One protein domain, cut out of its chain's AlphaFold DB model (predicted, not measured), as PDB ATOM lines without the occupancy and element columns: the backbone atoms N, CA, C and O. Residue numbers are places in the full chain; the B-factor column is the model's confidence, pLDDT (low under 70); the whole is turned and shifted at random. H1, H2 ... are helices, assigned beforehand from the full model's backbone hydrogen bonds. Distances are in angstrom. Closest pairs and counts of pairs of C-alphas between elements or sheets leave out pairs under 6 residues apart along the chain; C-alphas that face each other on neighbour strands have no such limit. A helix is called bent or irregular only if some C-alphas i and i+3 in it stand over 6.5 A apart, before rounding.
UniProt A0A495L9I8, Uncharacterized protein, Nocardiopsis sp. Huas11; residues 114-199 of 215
ATOM      1  N   GLY A 114     310.623 370.567 270.947       96.19
ATOM      2  CA  GLY A 114     310.129 369.226 270.656       96.19
ATOM      3  C   GLY A 114     308.648 369.220 270.294       96.19
ATOM      4  O   GLY A 114     308.272 368.567 269.320       96.19
ATOM      5  N   ASP A 115     307.820 369.983 271.014       95.88
ATOM      6  CA  ASP A 115     306.409 370.200 270.672       95.88
ATOM      7  C   ASP A 115     306.272 370.772 269.259       95.88
ATOM      8  O   ASP A 115     305.515 370.247 268.442       95.88
ATOM      9  N   ARG A 116     307.058 371.810 268.944       97.62
ATOM     10  CA  ARG A 116     307.065 372.437 267.615       97.62
ATOM     11  C   ARG A 116     307.469 371.447 266.517       97.62
ATOM     12  O   ARG A 116     306.850 371.431 265.457       97.62
ATOM     13  N   CYS A 117     308.454 370.586 266.771       97.88
ATOM     14  CA  CYS A 117     308.846 369.542 265.824       97.88
ATOM     15  C   CYS A 117     307.778 368.461 265.644       97.88
ATOM     16  O   CYS A 117     307.568 368.014 264.517       97.88
ATOM     17  N   ARG A 118     307.094 368.034 266.713       95.38
ATOM     18  CA  ARG A 118     305.986 367.072 266.602       95.38
ATOM     19  C   ARG A 118     304.823 367.651 265.800       95.38
ATOM     20  O   ARG A 118     304.306 366.962 264.930       95.38
ATOM     21  N   ALA A 119     304.483 368.922 266.010       95.75
ATOM     22  CA  ALA A 119     303.462 369.601 265.212       95.75
ATOM     23  C   ALA A 119     303.852 369.691 263.723       95.75
ATOM     24  O   ALA A 119     303.029 369.433 262.847       95.75
ATOM     25  N   ALA A 120     305.119 370.004 263.420       97.31
ATOM     26  CA  ALA A 120     305.617 370.012 262.043       97.31
ATOM     27  C   ALA A 120     305.617 368.606 261.413       97.31
ATOM     28  O   ALA A 120     305.301 368.456 260.234       97.31
ATOM     29  N   LEU A 121     305.925 367.572 262.203       96.00
ATOM     30  CA  LEU A 121     305.846 366.178 261.773       96.00
ATOM     31  C   LEU A 121     304.405 365.787 261.440       96.00
ATOM     32  O   LEU A 121     304.171 365.191 260.397       96.00
ATOM     33  N   GLU A 122     303.443 366.140 262.291       94.12
ATOM     34  CA  GLU A 122     302.024 365.891 262.028       94.12
ATOM     35  C   GLU A 122     301.562 366.573 260.738       94.12
ATOM     36  O   GLU A 122     300.965 365.912 259.893       94.12
ATOM     37  N   ALA A 123     301.921 367.844 260.541       95.56
ATOM     38  CA  ALA A 123     301.590 368.575 259.321       95.56
ATOM     39  C   ALA A 123     302.198 367.933 258.061       95.56
ATOM     40  O   ALA A 123     301.539 367.886 257.027       95.56
ATOM     41  N   PHE A 124     303.428 367.416 258.143       95.44
ATOM     42  CA  PHE A 124     304.075 366.702 257.039       95.44
ATOM     43  C   PHE A 124     303.452 365.322 256.757       95.44
ATOM     44  O   PHE A 124     303.377 364.887 255.607       95.44
ATOM     45  N   LEU A 125     303.005 364.614 257.797       92.50
ATOM     46  CA  LEU A 125     302.305 363.335 257.634       92.50
ATOM     47  C   LEU A 125     300.919 363.517 257.000       92.50
ATOM     48  O   LEU A 125     300.450 362.616 256.312       92.50
ATOM     49  N   ASP A 126     300.277 364.665 257.221       93.38
ATOM     50  CA  ASP A 126     298.983 364.990 256.616       93.38
ATOM     51  C   ASP A 126     299.135 365.553 255.188       93.38
ATOM     52  O   ASP A 126     298.283 365.314 254.331       93.38
ATOM     53  N   ASP A 127     300.230 366.271 254.919       93.50
ATOM     54  CA  ASP A 127     300.617 366.798 253.608       93.50
ATOM     55  C   ASP A 127     302.130 366.639 253.396       93.50
ATOM     56  O   ASP A 127     302.937 367.425 253.892       93.50
ATOM     57  N   SER A 128     302.530 365.628 252.622       92.69
ATOM     58  CA  SER A 128     303.942 365.305 252.371       92.69
ATOM     59  C   SER A 128     304.597 366.179 251.293       92.69
ATOM     60  O   SER A 128     305.447 365.709 250.533       92.69
ATOM     61  N   SER A 129     304.199 367.447 251.200       94.75
ATOM     62  CA  SER A 129     304.820 368.421 250.306       94.75
ATOM     63  C   SER A 129     306.244 368.790 250.745       94.75
ATOM     64  O   SER A 129     306.628 368.685 251.913       94.75
ATOM     65  N   GLU A 130     307.053 369.252 249.790       95.06
ATOM     66  CA  GLU A 130     308.442 369.657 250.044       95.06
ATOM     67  C   GLU A 130     308.548 370.859 250.996       95.06
ATOM     68  O   GLU A 130     309.477 370.914 251.803       95.06
ATOM     69  N   ASP A 131     307.572 371.770 250.972       96.88
ATOM     70  CA  ASP A 131     307.500 372.893 251.913       96.88
ATOM     71  C   ASP A 131     307.294 372.386 253.350       96.88
ATOM     72  O   ASP A 131     308.030 372.763 254.262       96.88
ATOM     73  N   ARG A 132     306.370 371.434 253.553       97.19
ATOM     74  CA  ARG A 132     306.145 370.799 254.864       97.19
ATOM     75  C   ARG A 132     307.357 370.013 255.343       97.19
ATOM     76  O   ARG A 132     307.670 370.010 256.534       97.19
ATOM     77  N   ARG A 133     308.076 369.372 254.422       96.69
ATOM     78  CA  ARG A 133     309.337 368.689 254.727       96.69
ATOM     79  C   ARG A 133     310.406 369.677 255.189       96.69
ATOM     80  O   ARG A 133     311.131 369.389 256.143       96.69
ATOM     81  N   ALA A 134     310.512 370.831 254.529       96.75
ATOM     82  CA  ALA A 134     311.442 371.890 254.907       96.75
ATOM     83  C   ALA A 134     311.106 372.471 256.292       96.75
ATOM     84  O   ALA A 134     312.018 372.636 257.107       96.75
ATOM     85  N   ASP A 135     309.821 372.676 256.592       98.06
ATOM     86  CA  ASP A 135     309.347 373.084 257.920       98.06
ATOM     87  C   ASP A 135     309.716 372.048 258.995       98.06
ATOM     88  O   ASP A 135     310.298 372.400 260.025       98.06
ATOM     89  N   LEU A 136     309.458 370.757 258.742       97.94
ATOM     90  CA  LEU A 136     309.853 369.661 259.634       97.94
ATOM     91  C   LEU A 136     311.368 369.638 259.852       97.94
ATOM     92  O   LEU A 136     311.835 369.510 260.985       97.94
ATOM     93  N   ARG A 137     312.151 369.794 258.782       97.31
ATOM     94  CA  ARG A 137     313.610 369.848 258.865       97.31
ATOM     95  C   ARG A 137     314.076 371.000 259.745       97.31
ATOM     96  O   ARG A 137     314.924 370.790 260.611       97.31
ATOM     97  N   ALA A 138     313.537 372.199 259.537       97.69
ATOM     98  CA  ALA A 138     313.880 373.367 260.334       97.69
ATOM     99  C   ALA A 138     313.512 373.161 261.813       97.69
ATOM    100  O   ALA A 138     314.341 373.406 262.692       97.69
ATOM    101  N   ALA A 139     312.314 372.638 262.088       98.00
ATOM    102  CA  ALA A 139     311.854 372.371 263.446       98.00
ATOM    103  C   ALA A 139     312.701 371.296 264.153       98.00
ATOM    104  O   ALA A 139     313.074 371.482 265.309       98.00
ATOM    105  N   TYR A 140     313.074 370.217 263.457       97.12
ATOM    106  CA  TYR A 140     313.948 369.172 264.000       97.12
ATOM    107  C   TYR A 140     315.340 369.714 264.355       97.12
ATOM    108  O   TYR A 140     315.874 369.431 265.430       97.12
ATOM    109  N   LEU A 141     315.925 370.530 263.473       96.06
ATOM    110  CA  LEU A 141     317.242 371.123 263.708       96.06
ATOM    111  C   LEU A 141     317.225 372.176 264.825       96.06
ATOM    112  O   LEU A 141     318.243 372.355 265.488       96.06
ATOM    113  N   ALA A 142     316.081 372.808 265.097       96.56
ATOM    114  CA  ALA A 142     315.927 373.728 266.221       96.56
ATOM    115  C   ALA A 142     315.925 373.030 267.596       96.56
ATOM    116  O   ALA A 142     316.162 373.690 268.609       96.56
ATOM    117  N   ILE A 143     315.678 371.715 267.656       96.81
ATOM    118  CA  ILE A 143     315.760 370.958 268.911       96.81
ATOM    119  C   ILE A 143     317.226 370.882 269.357       96.81
ATOM    120  O   ILE A 143     318.080 370.513 268.540       96.81
ATOM    121  N   PRO A 144     317.534 371.125 270.648       96.19
ATOM    122  CA  PRO A 144     318.856 370.860 271.202       96.19
ATOM    123  C   PRO A 144     319.336 369.447 270.861       96.19
ATOM    124  O   PRO A 144     318.598 368.474 271.038       96.19
ATOM    125  N   ARG A 145     320.588 369.292 270.415       94.12
ATOM    126  CA  ARG A 145     321.113 367.998 269.940       94.12
ATOM    127  C   ARG A 145     320.927 366.870 270.961       94.12
ATOM    128  O   ARG A 145     320.563 365.752 270.611       94.12
ATOM    129  N   THR A 146     321.111 367.192 272.236       92.00
ATOM    130  CA  THR A 146     320.907 366.316 273.404       92.00
ATOM    131  C   THR A 146     319.470 365.829 273.598       92.00
ATOM    132  O   THR A 146     319.250 364.842 274.304       92.00
ATOM    133  N   ARG A 147     318.485 366.512 273.009       94.19
ATOM    134  CA  ARG A 147     317.049 366.239 273.155       94.19
ATOM    135  C   ARG A 147     316.426 365.567 271.937       94.19
ATOM    136  O   ARG A 147     315.417 364.887 272.107       94.19
ATOM    137  N   ARG A 148     317.043 365.679 270.754       93.94
ATOM    138  CA  ARG A 148     316.520 365.133 269.484       93.94
ATOM    139  C   ARG A 148     316.097 363.673 269.597       93.94
ATOM    140  O   ARG A 148     314.946 363.376 269.319       93.94
ATOM    141  N   ALA A 149     316.952 362.804 270.140       91.88
ATOM    142  CA  ALA A 149     316.678 361.369 270.298       91.88
ATOM    143  C   ALA A 149     315.402 361.020 271.095       91.88
ATOM    144  O   ALA A 149     314.942 359.884 271.033       91.88
ATOM    145  N   PHE A 150     314.840 361.968 271.852       89.94
ATOM    146  CA  PHE A 150     313.645 361.769 272.675       89.94
ATOM    147  C   PHE A 150     312.386 362.422 272.085       89.94
ATOM    148  O   PHE A 150     311.322 362.309 272.686       89.94
ATOM    149  N   VAL A 151     312.481 363.099 270.934       92.00
ATOM    150  CA  VAL A 151     311.423 363.978 270.399       92.00
ATOM    151  C   VAL A 151     310.079 363.274 270.176       92.00
ATOM    152  O   VAL A 151     309.036 363.887 270.392       92.00
ATOM    153  N   VAL A 152     310.083 361.992 269.805       87.38
ATOM    154  CA  VAL A 152     308.860 361.194 269.579       87.38
ATOM    155  C   VAL A 152     308.552 360.200 270.702       87.38
ATOM    156  O   VAL A 152     307.511 359.558 270.677       87.38
ATOM    157  N   GLY A 153     309.423 360.078 271.709       82.75
ATOM    158  CA  GLY A 153     309.225 359.169 272.844       82.75
ATOM    159  C   GLY A 153     309.418 357.671 272.551       82.75
ATOM    160  O   GLY A 153     309.420 356.888 273.496       82.75
ATOM    161  N   ASP A 154     309.642 357.273 271.296       85.31
ATOM    162  CA  ASP A 154     310.019 355.907 270.920       85.31
ATOM    163  C   ASP A 154     311.479 355.638 271.318       85.31
ATOM    164  O   ASP A 154     312.397 356.271 270.803       85.31
ATOM    165  N   MET A 155     311.718 354.722 272.258       83.69
ATOM    166  CA  MET A 155     313.076 354.401 272.726       83.69
ATOM    167  C   MET A 155     313.803 353.363 271.875       83.69
ATOM    168  O   MET A 155     315.036 353.306 271.937       83.69
ATOM    169  N   ASP A 156     313.074 352.609 271.058       86.56
ATOM    170  CA  ASP A 156     313.642 351.611 270.160       86.56
ATOM    171  C   ASP A 156     314.176 352.293 268.898       86.56
ATOM    172  O   ASP A 156     315.326 352.076 268.504       86.56
ATOM    173  N   ASN A 157     313.380 353.188 268.306       85.88
ATOM    174  CA  ASN A 157     313.751 353.899 267.081       85.88
ATOM    175  C   ASN A 157     314.296 355.312 267.327       85.88
ATOM    176  O   ASN A 157     314.941 355.876 266.432       85.88
ATOM    177  N   LYS A 158     314.101 355.879 268.526       90.50
ATOM    178  CA  LYS A 158     314.517 357.247 268.876       90.50
ATOM    179  C   LYS A 158     313.971 358.243 267.857       90.50
ATOM    180  O   LYS A 158     312.805 358.203 267.483       90.50
ATOM    181  N   ASP A 159     314.822 359.130 267.366       92.94
ATOM    182  CA  ASP A 159     314.499 360.113 266.344       92.94
ATOM    183  C   ASP A 159     314.821 359.652 264.921       92.94
ATOM    184  O   ASP A 159     314.648 360.432 263.986       92.94
ATOM    185  N   ARG A 160     315.269 358.403 264.716       91.31
ATOM    186  CA  ARG A 160     315.636 357.909 263.379       91.31
ATOM    187  C   ARG A 160     314.503 358.092 262.357       91.31
ATOM    188  O   ARG A 160     314.803 358.600 261.277       91.31
ATOM    189  N   PRO A 161     313.230 357.767 262.658       92.75
ATOM    190  CA  PRO A 161     312.144 357.975 261.704       92.75
ATOM    191  C   PRO A 161     311.938 359.460 261.363       92.75
ATOM    192  O   PRO A 161     311.748 359.795 260.199       92.75
ATOM    193  N   VAL A 162     312.070 360.366 262.341       94.50
ATOM    194  CA  VAL A 162     311.978 361.822 262.111       94.50
ATOM    195  C   VAL A 162     313.127 362.310 261.231       94.50
ATOM    196  O   VAL A 162     312.909 363.090 260.309       94.50
ATOM    197  N   ARG A 163     314.349 361.819 261.472       94.31
ATOM    198  CA  ARG A 163     315.545 362.177 260.694       94.31
ATOM    199  C   ARG A 163     315.416 361.816 259.222       94.31
ATOM    200  O   ARG A 163     315.812 362.617 258.383       94.31
ATOM    201  N   ILE A 164     314.865 360.639 258.925       93.44
ATOM    202  CA  ILE A 164     314.630 360.177 257.553       93.44
ATOM    203  C   ILE A 164     313.689 361.142 256.824       93.44
ATOM    204  O   ILE A 164     314.026 361.625 255.745       93.44
ATOM    205  N   LEU A 165     312.552 361.479 257.443       94.31
ATOM    206  CA  LEU A 165     311.563 362.382 256.847       94.31
ATOM    207  C   LEU A 165     312.109 363.812 256.695       94.31
ATOM    208  O   LEU A 165     311.999 364.413 255.630       94.31
ATOM    209  N   ALA A 166     312.775 364.341 257.725       95.06
ATOM    210  CA  ALA A 166     313.395 365.668 257.703       95.06
ATOM    211  C   ALA A 166     314.540 365.789 256.676       95.06
ATOM    212  O   ALA A 166     314.795 366.865 256.123       95.06
ATOM    213  N   ALA A 167     315.276 364.706 256.428       93.31
ATOM    214  CA  ALA A 167     316.324 364.680 255.415       93.31
ATOM    215  C   ALA A 167     315.745 364.682 253.994       93.31
ATOM    216  O   ALA A 167     316.257 365.415 253.145       93.31
ATOM    217  N   GLY A 168     314.666 363.928 253.764       89.69
ATOM    218  CA  GLY A 168     314.175 363.596 252.428       89.69
ATOM    219  C   GLY A 168     315.017 362.503 251.758       89.69
ATOM    220  O   GLY A 168     316.103 362.151 252.229       89.69
ATOM    221  N   VAL A 169     314.515 361.955 250.650       85.81
ATOM    222  CA  VAL A 169     315.182 360.877 249.894       85.81
ATOM    223  C   VAL A 169     316.571 361.325 249.428       85.81
ATOM    224  O   VAL A 169     316.707 362.355 248.771       85.81
ATOM    225  N   GLY A 170     317.615 360.566 249.783       83.38
ATOM    226  CA  GLY A 170     319.004 360.896 249.441       83.38
ATOM    227  C   GLY A 170     319.572 362.127 250.162       83.38
ATOM    228  O   GLY A 170     320.716 362.510 249.914       83.38
ATOM    229  N   GLY A 171     318.798 362.752 251.055       86.19
ATOM    230  CA  GLY A 171     319.211 363.915 251.830       86.19
ATOM    231  C   GLY A 171     320.058 363.556 253.052       86.19
ATOM    232  O   GLY A 171     320.116 362.410 253.497       86.19
ATOM    233  N   THR A 172     320.702 364.570 253.631       87.88
ATOM    234  CA  THR A 172     321.546 364.446 254.832       87.88
ATOM    235  C   THR A 172     321.139 365.447 255.914       87.88
ATOM    236  O   THR A 172     320.432 366.429 255.655       87.88
ATOM    237  N   LEU A 173     321.587 365.217 257.150       88.75
ATOM    238  CA  LEU A 173     321.459 366.151 258.274       88.75
ATOM    239  C   LEU A 173     322.854 366.578 258.770       88.75
ATOM    240  O   LEU A 173     323.807 365.815 258.606       88.75
ATOM    241  N   PRO A 174     322.995 367.769 259.384       83.31
ATOM    242  CA  PRO A 174     324.292 368.304 259.815       83.31
ATOM    243  C   PRO A 174     325.014 367.440 260.858       83.31
ATOM    244  O   PRO A 174     326.240 367.414 260.894       83.31
ATOM    245  N   ASP A 175     324.275 366.696 261.684       74.00
ATOM    246  CA  ASP A 175     324.822 365.965 262.840       74.00
ATOM    247  C   ASP A 175     325.301 364.541 262.495       74.00
ATOM    248  O   ASP A 175     325.438 363.679 263.367       74.00
ATOM    249  N   GLY A 176     325.543 364.285 261.206       67.50
ATOM    250  CA  GLY A 176     326.097 363.039 260.690       67.50
ATOM    251  C   GLY A 176     325.058 361.999 260.257       67.50
ATOM    252  O   GLY A 176     323.848 362.231 260.274       67.50
ATOM    253  N   GLY A 177     325.569 360.827 259.871       64.25
ATOM    254  CA  GLY A 177     324.835 359.807 259.120       64.25
ATOM    255  C   GLY A 177     325.006 360.008 257.614       64.25
ATOM    256  O   GLY A 177     325.002 361.138 257.131       64.25
ATOM    257  N   GLY A 178     325.217 358.915 256.877       71.06
ATOM    258  CA  GLY A 178     325.167 358.948 255.415       71.06
ATOM    259  C   GLY A 178     323.765 359.319 254.912       71.06
ATOM    260  O   GLY A 178     322.836 359.411 255.719       71.06
ATOM    261  N   PRO A 179     323.597 359.539 253.599       80.19
ATOM    262  CA  PRO A 179     322.273 359.760 253.033       80.19
ATOM    263  C   PRO A 179     321.350 358.584 253.368       80.19
ATOM    264  O   PRO A 179     321.779 357.428 253.334       80.19
ATOM    265  N   PHE A 180     320.096 358.888 253.693       82.19
ATOM    266  CA  PHE A 180     319.072 357.858 253.854       82.19
ATOM    267  C   PHE A 180     318.645 357.361 252.472       82.19
ATOM    268  O   PHE A 180     318.375 358.166 251.574       82.19
ATOM    269  N   ASP A 181     318.620 356.042 252.297       79.69
ATOM    270  CA  ASP A 181     318.233 355.432 251.029       79.69
ATOM    271  C   ASP A 181     316.701 355.426 250.839       79.69
ATOM    272  O   ASP A 181     315.919 355.785 251.725       79.69
ATOM    273  N   GLU A 182     316.246 355.036 249.647       77.75
ATOM    274  CA  GLU A 182     314.812 354.964 249.328       77.75
ATOM    275  C   GLU A 182     314.056 353.980 250.234       77.75
ATOM    276  O   GLU A 182     312.876 354.185 250.533       77.75
ATOM    277  N   ARG A 183     314.727 352.921 250.706       77.19
ATOM    278  CA  ARG A 183     314.131 351.898 251.570       77.19
ATOM    279  C   ARG A 183     313.878 352.441 252.972       77.19
ATOM    280  O   ARG A 183     312.819 352.172 253.543       77.19
ATOM    281  N   ASP A 184     314.819 353.210 253.508       79.31
ATOM    282  CA  ASP A 184     314.658 353.949 254.754       79.31
ATOM    283  C   ASP A 184     313.465 354.907 254.661       79.31
ATOM    284  O   ASP A 184     312.607 354.920 255.549       79.31
ATOM    285  N   HIS A 185     313.365 355.654 253.557       80.88
ATOM    286  CA  HIS A 185     312.302 356.637 253.360       80.88
ATOM    287  C   HIS A 185     310.913 356.009 253.193       80.88
ATOM    288  O   HIS A 185     309.942 356.521 253.746       80.88
ATOM    289  N   ALA A 186     310.799 354.876 252.496       79.31
ATOM    290  CA  ALA A 186     309.523 354.177 252.321       79.31
ATOM    291  C   ALA A 186     308.939 353.640 253.646       79.31
ATOM    292  O   ALA A 186     307.724 353.531 253.794       79.31
ATOM    293  N   GLY A 187     309.792 353.302 254.620       80.62
ATOM    294  CA  GLY A 187     309.360 352.733 255.901       80.62
ATOM    295  C   GLY A 187     308.934 353.759 256.957       80.62
ATOM    296  O   GLY A 187     308.174 353.411 257.865       80.62
ATOM    297  N   ALA A 188     309.417 355.002 256.862       83.31
ATOM    298  CA  ALA A 188     309.246 356.008 257.909       83.31
ATOM    299  C   ALA A 188     307.801 356.539 258.055       83.31
ATOM    300  O   ALA A 188     307.324 356.577 259.192       83.31
ATOM    301  N   PRO A 189     307.047 356.866 256.981       83.94
ATOM    302  CA  PRO A 189     305.638 357.252 257.115       83.94
ATOM    303  C   PRO A 189     304.791 356.125 257.720       83.94
ATOM    304  O   PRO A 189     304.054 356.339 258.680       83.94
ATOM    305  N   ALA A 190     304.998 354.889 257.250       84.81
ATOM    306  CA  ALA A 190     304.281 353.715 257.739       84.81
ATOM    307  C   ALA A 190     304.548 353.425 259.229       84.81
ATOM    308  O   ALA A 190     303.699 352.850 259.907       84.81
ATOM    309  N   HIS A 191     305.722 353.791 259.756       85.62
ATOM    310  CA  HIS A 191     305.991 353.726 261.194       85.62
ATOM    311  C   HIS A 191     305.049 354.651 261.975       85.62
ATOM    312  O   HIS A 191     304.368 354.182 262.883       85.62
ATOM    313  N   PHE A 192     304.928 355.917 261.574       87.62
ATOM    314  CA  PHE A 192     304.061 356.873 262.265       87.62
ATOM    315  C   PHE A 192     302.568 356.610 262.056       87.62
ATOM    316  O   PHE A 192     301.774 356.849 262.963       87.62
ATOM    317  N   GLU A 193     302.165 356.063 260.909       84.38
ATOM    318  CA  GLU A 193     300.790 355.596 260.702       84.38
ATOM    319  C   GLU A 193     300.421 354.456 261.660       84.38
ATOM    320  O   GLU A 193     299.327 354.469 262.229       84.38
ATOM    321  N   ARG A 194     301.333 353.500 261.893       82.94
ATOM    322  CA  ARG A 194     301.125 352.428 262.881       82.94
ATOM    323  C   ARG A 194     301.004 352.980 264.298       82.94
ATOM    324  O   ARG A 194     300.093 352.574 265.014       82.94
ATOM    325  N   GLU A 195     301.858 353.928 264.680       81.75
ATOM    326  CA  GLU A 195     301.776 354.602 265.985       81.75
ATOM    327  C   GLU A 195     300.437 355.345 266.155       81.75
ATOM    328  O   GLU A 195     299.757 355.174 267.172       81.75
ATOM    329  N   ARG A 196     299.992 356.086 265.122       80.31
ATOM    330  CA  ARG A 196     298.676 356.756 265.093       80.31
ATOM    331  C   ARG A 196     297.532 355.753 265.292       80.31
ATOM    332  O   ARG A 196     296.635 356.001 266.097       80.31
ATOM    333  N   GLN A 197     297.564 354.615 264.594       75.50
ATOM    334  CA  GLN A 197     296.543 353.561 264.702       75.50
ATOM    335  C   GLN A 197     296.562 352.841 266.057       75.50
ATOM    336  O   GLN A 197     295.506 352.460 266.561       75.50
ATOM    337  N   ALA A 198     297.736 352.690 266.674       74.38
ATOM    338  CA  ALA A 198     297.891 352.111 268.008       74.38
ATOM    339  C   ALA A 198     297.406 353.047 269.135       74.38
ATOM    340  O   ALA A 198     297.424 352.663 270.305       74.38
ATOM    341  N   GLY A 199     296.979 354.275 268.808       62.69
ATOM    342  CA  GLY A 199     296.587 355.282 269.793       62.69
ATOM    343  C   GLY A 199     297.768 355.811 270.610       62.69
ATOM    344  O   GLY A 199     297.557 356.479 271.628       62.69
TER     345      GLY A 199
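This is residues 114 to 199 of the 215 residues of an uncharacterized protein of Nocardiopsis sp. Huas11 (UniProt A0A495L9I8). A hairpin of two helices, H1 and H2, forms one side of the domain, and the short helix H4 sits in the middle, packing crosswise on H2; on the other side of H4 the longest helix, H5, packs crosswise on it in turn. The very short H3 and the loop after it lie toward one end of the hairpin, and a long loop, residues 168 to 181, joins H4 to H5. The printed part has 86 residues, with five named helices in the order H1, H2, H3, H4, H5 and no named strand; the class is all helix. The whole is compact, with a radius of gyration of the C-alphas of 11.7 A, and rounded, spanning 32 by 27 by 26 A.

Start with H1, residues 114 to 126, and H2, residues 130 to 142: they touch as a helical hairpin, opposite ways at a shallow tilt of 15 degrees, and their closest C-alphas, of Cys 117 and Ala 139, are 4.8 A apart. Next comes H3, residues 145 to 148, which touches no helix; its closest C-alpha to H1 is that of Arg 148, 7.7 A from that of Gly 114. Look then at H4, residues 160 to 167, which touches H2 at a steep tilt of 59 degrees, opposite ways; the closest C-alphas, of Arg 137 and Ala 166, are 4.3 A apart. H5, residues 182 to 197, touches H4 with residues 184 to 191 alone, at a steep tilt of 60 degrees, opposite ways; the closest C-alphas, of Pro 161 and Ala 188, are 5.2 A apart. H1 and H5 are close but not clearly touching, with C-alphas 125 and 189 at 7.0 A, while H2 and H5 are apart. The helix packing is mostly crossed, but only just: 1 of 3 touching pairs is at a shallow tilt. In H1, H2 and H4 every O i to N i+4 pair is within hydrogen-bond range, in H5 10 of 12 are, and H3 is too short for such a pair.

Find C-alpha 114 at (310.129, 369.226, 270.656), where H1 begins; it is 18.4 A long, and H2 is 18.3 A. H3 measures 5.4 A and H4 10.5 A. H5 runs 23.9 A to C-alpha 197 at (296.543, 353.561, 264.702); it is only just irregular, with C-alphas 186 and 189 6.9 A apart, and its line is a rough one.

The two C-alphas farthest apart, of Gly 178 and Gly 199, are 32.2 A from each other. The printed part has no cut. The links H3 to H4, 11 residues, and H4 to H5, 14 residues, are long; the other two are tight. Mean pLDDT of the printed part is 88.8, and residues 176, 177 and 199 are under 70.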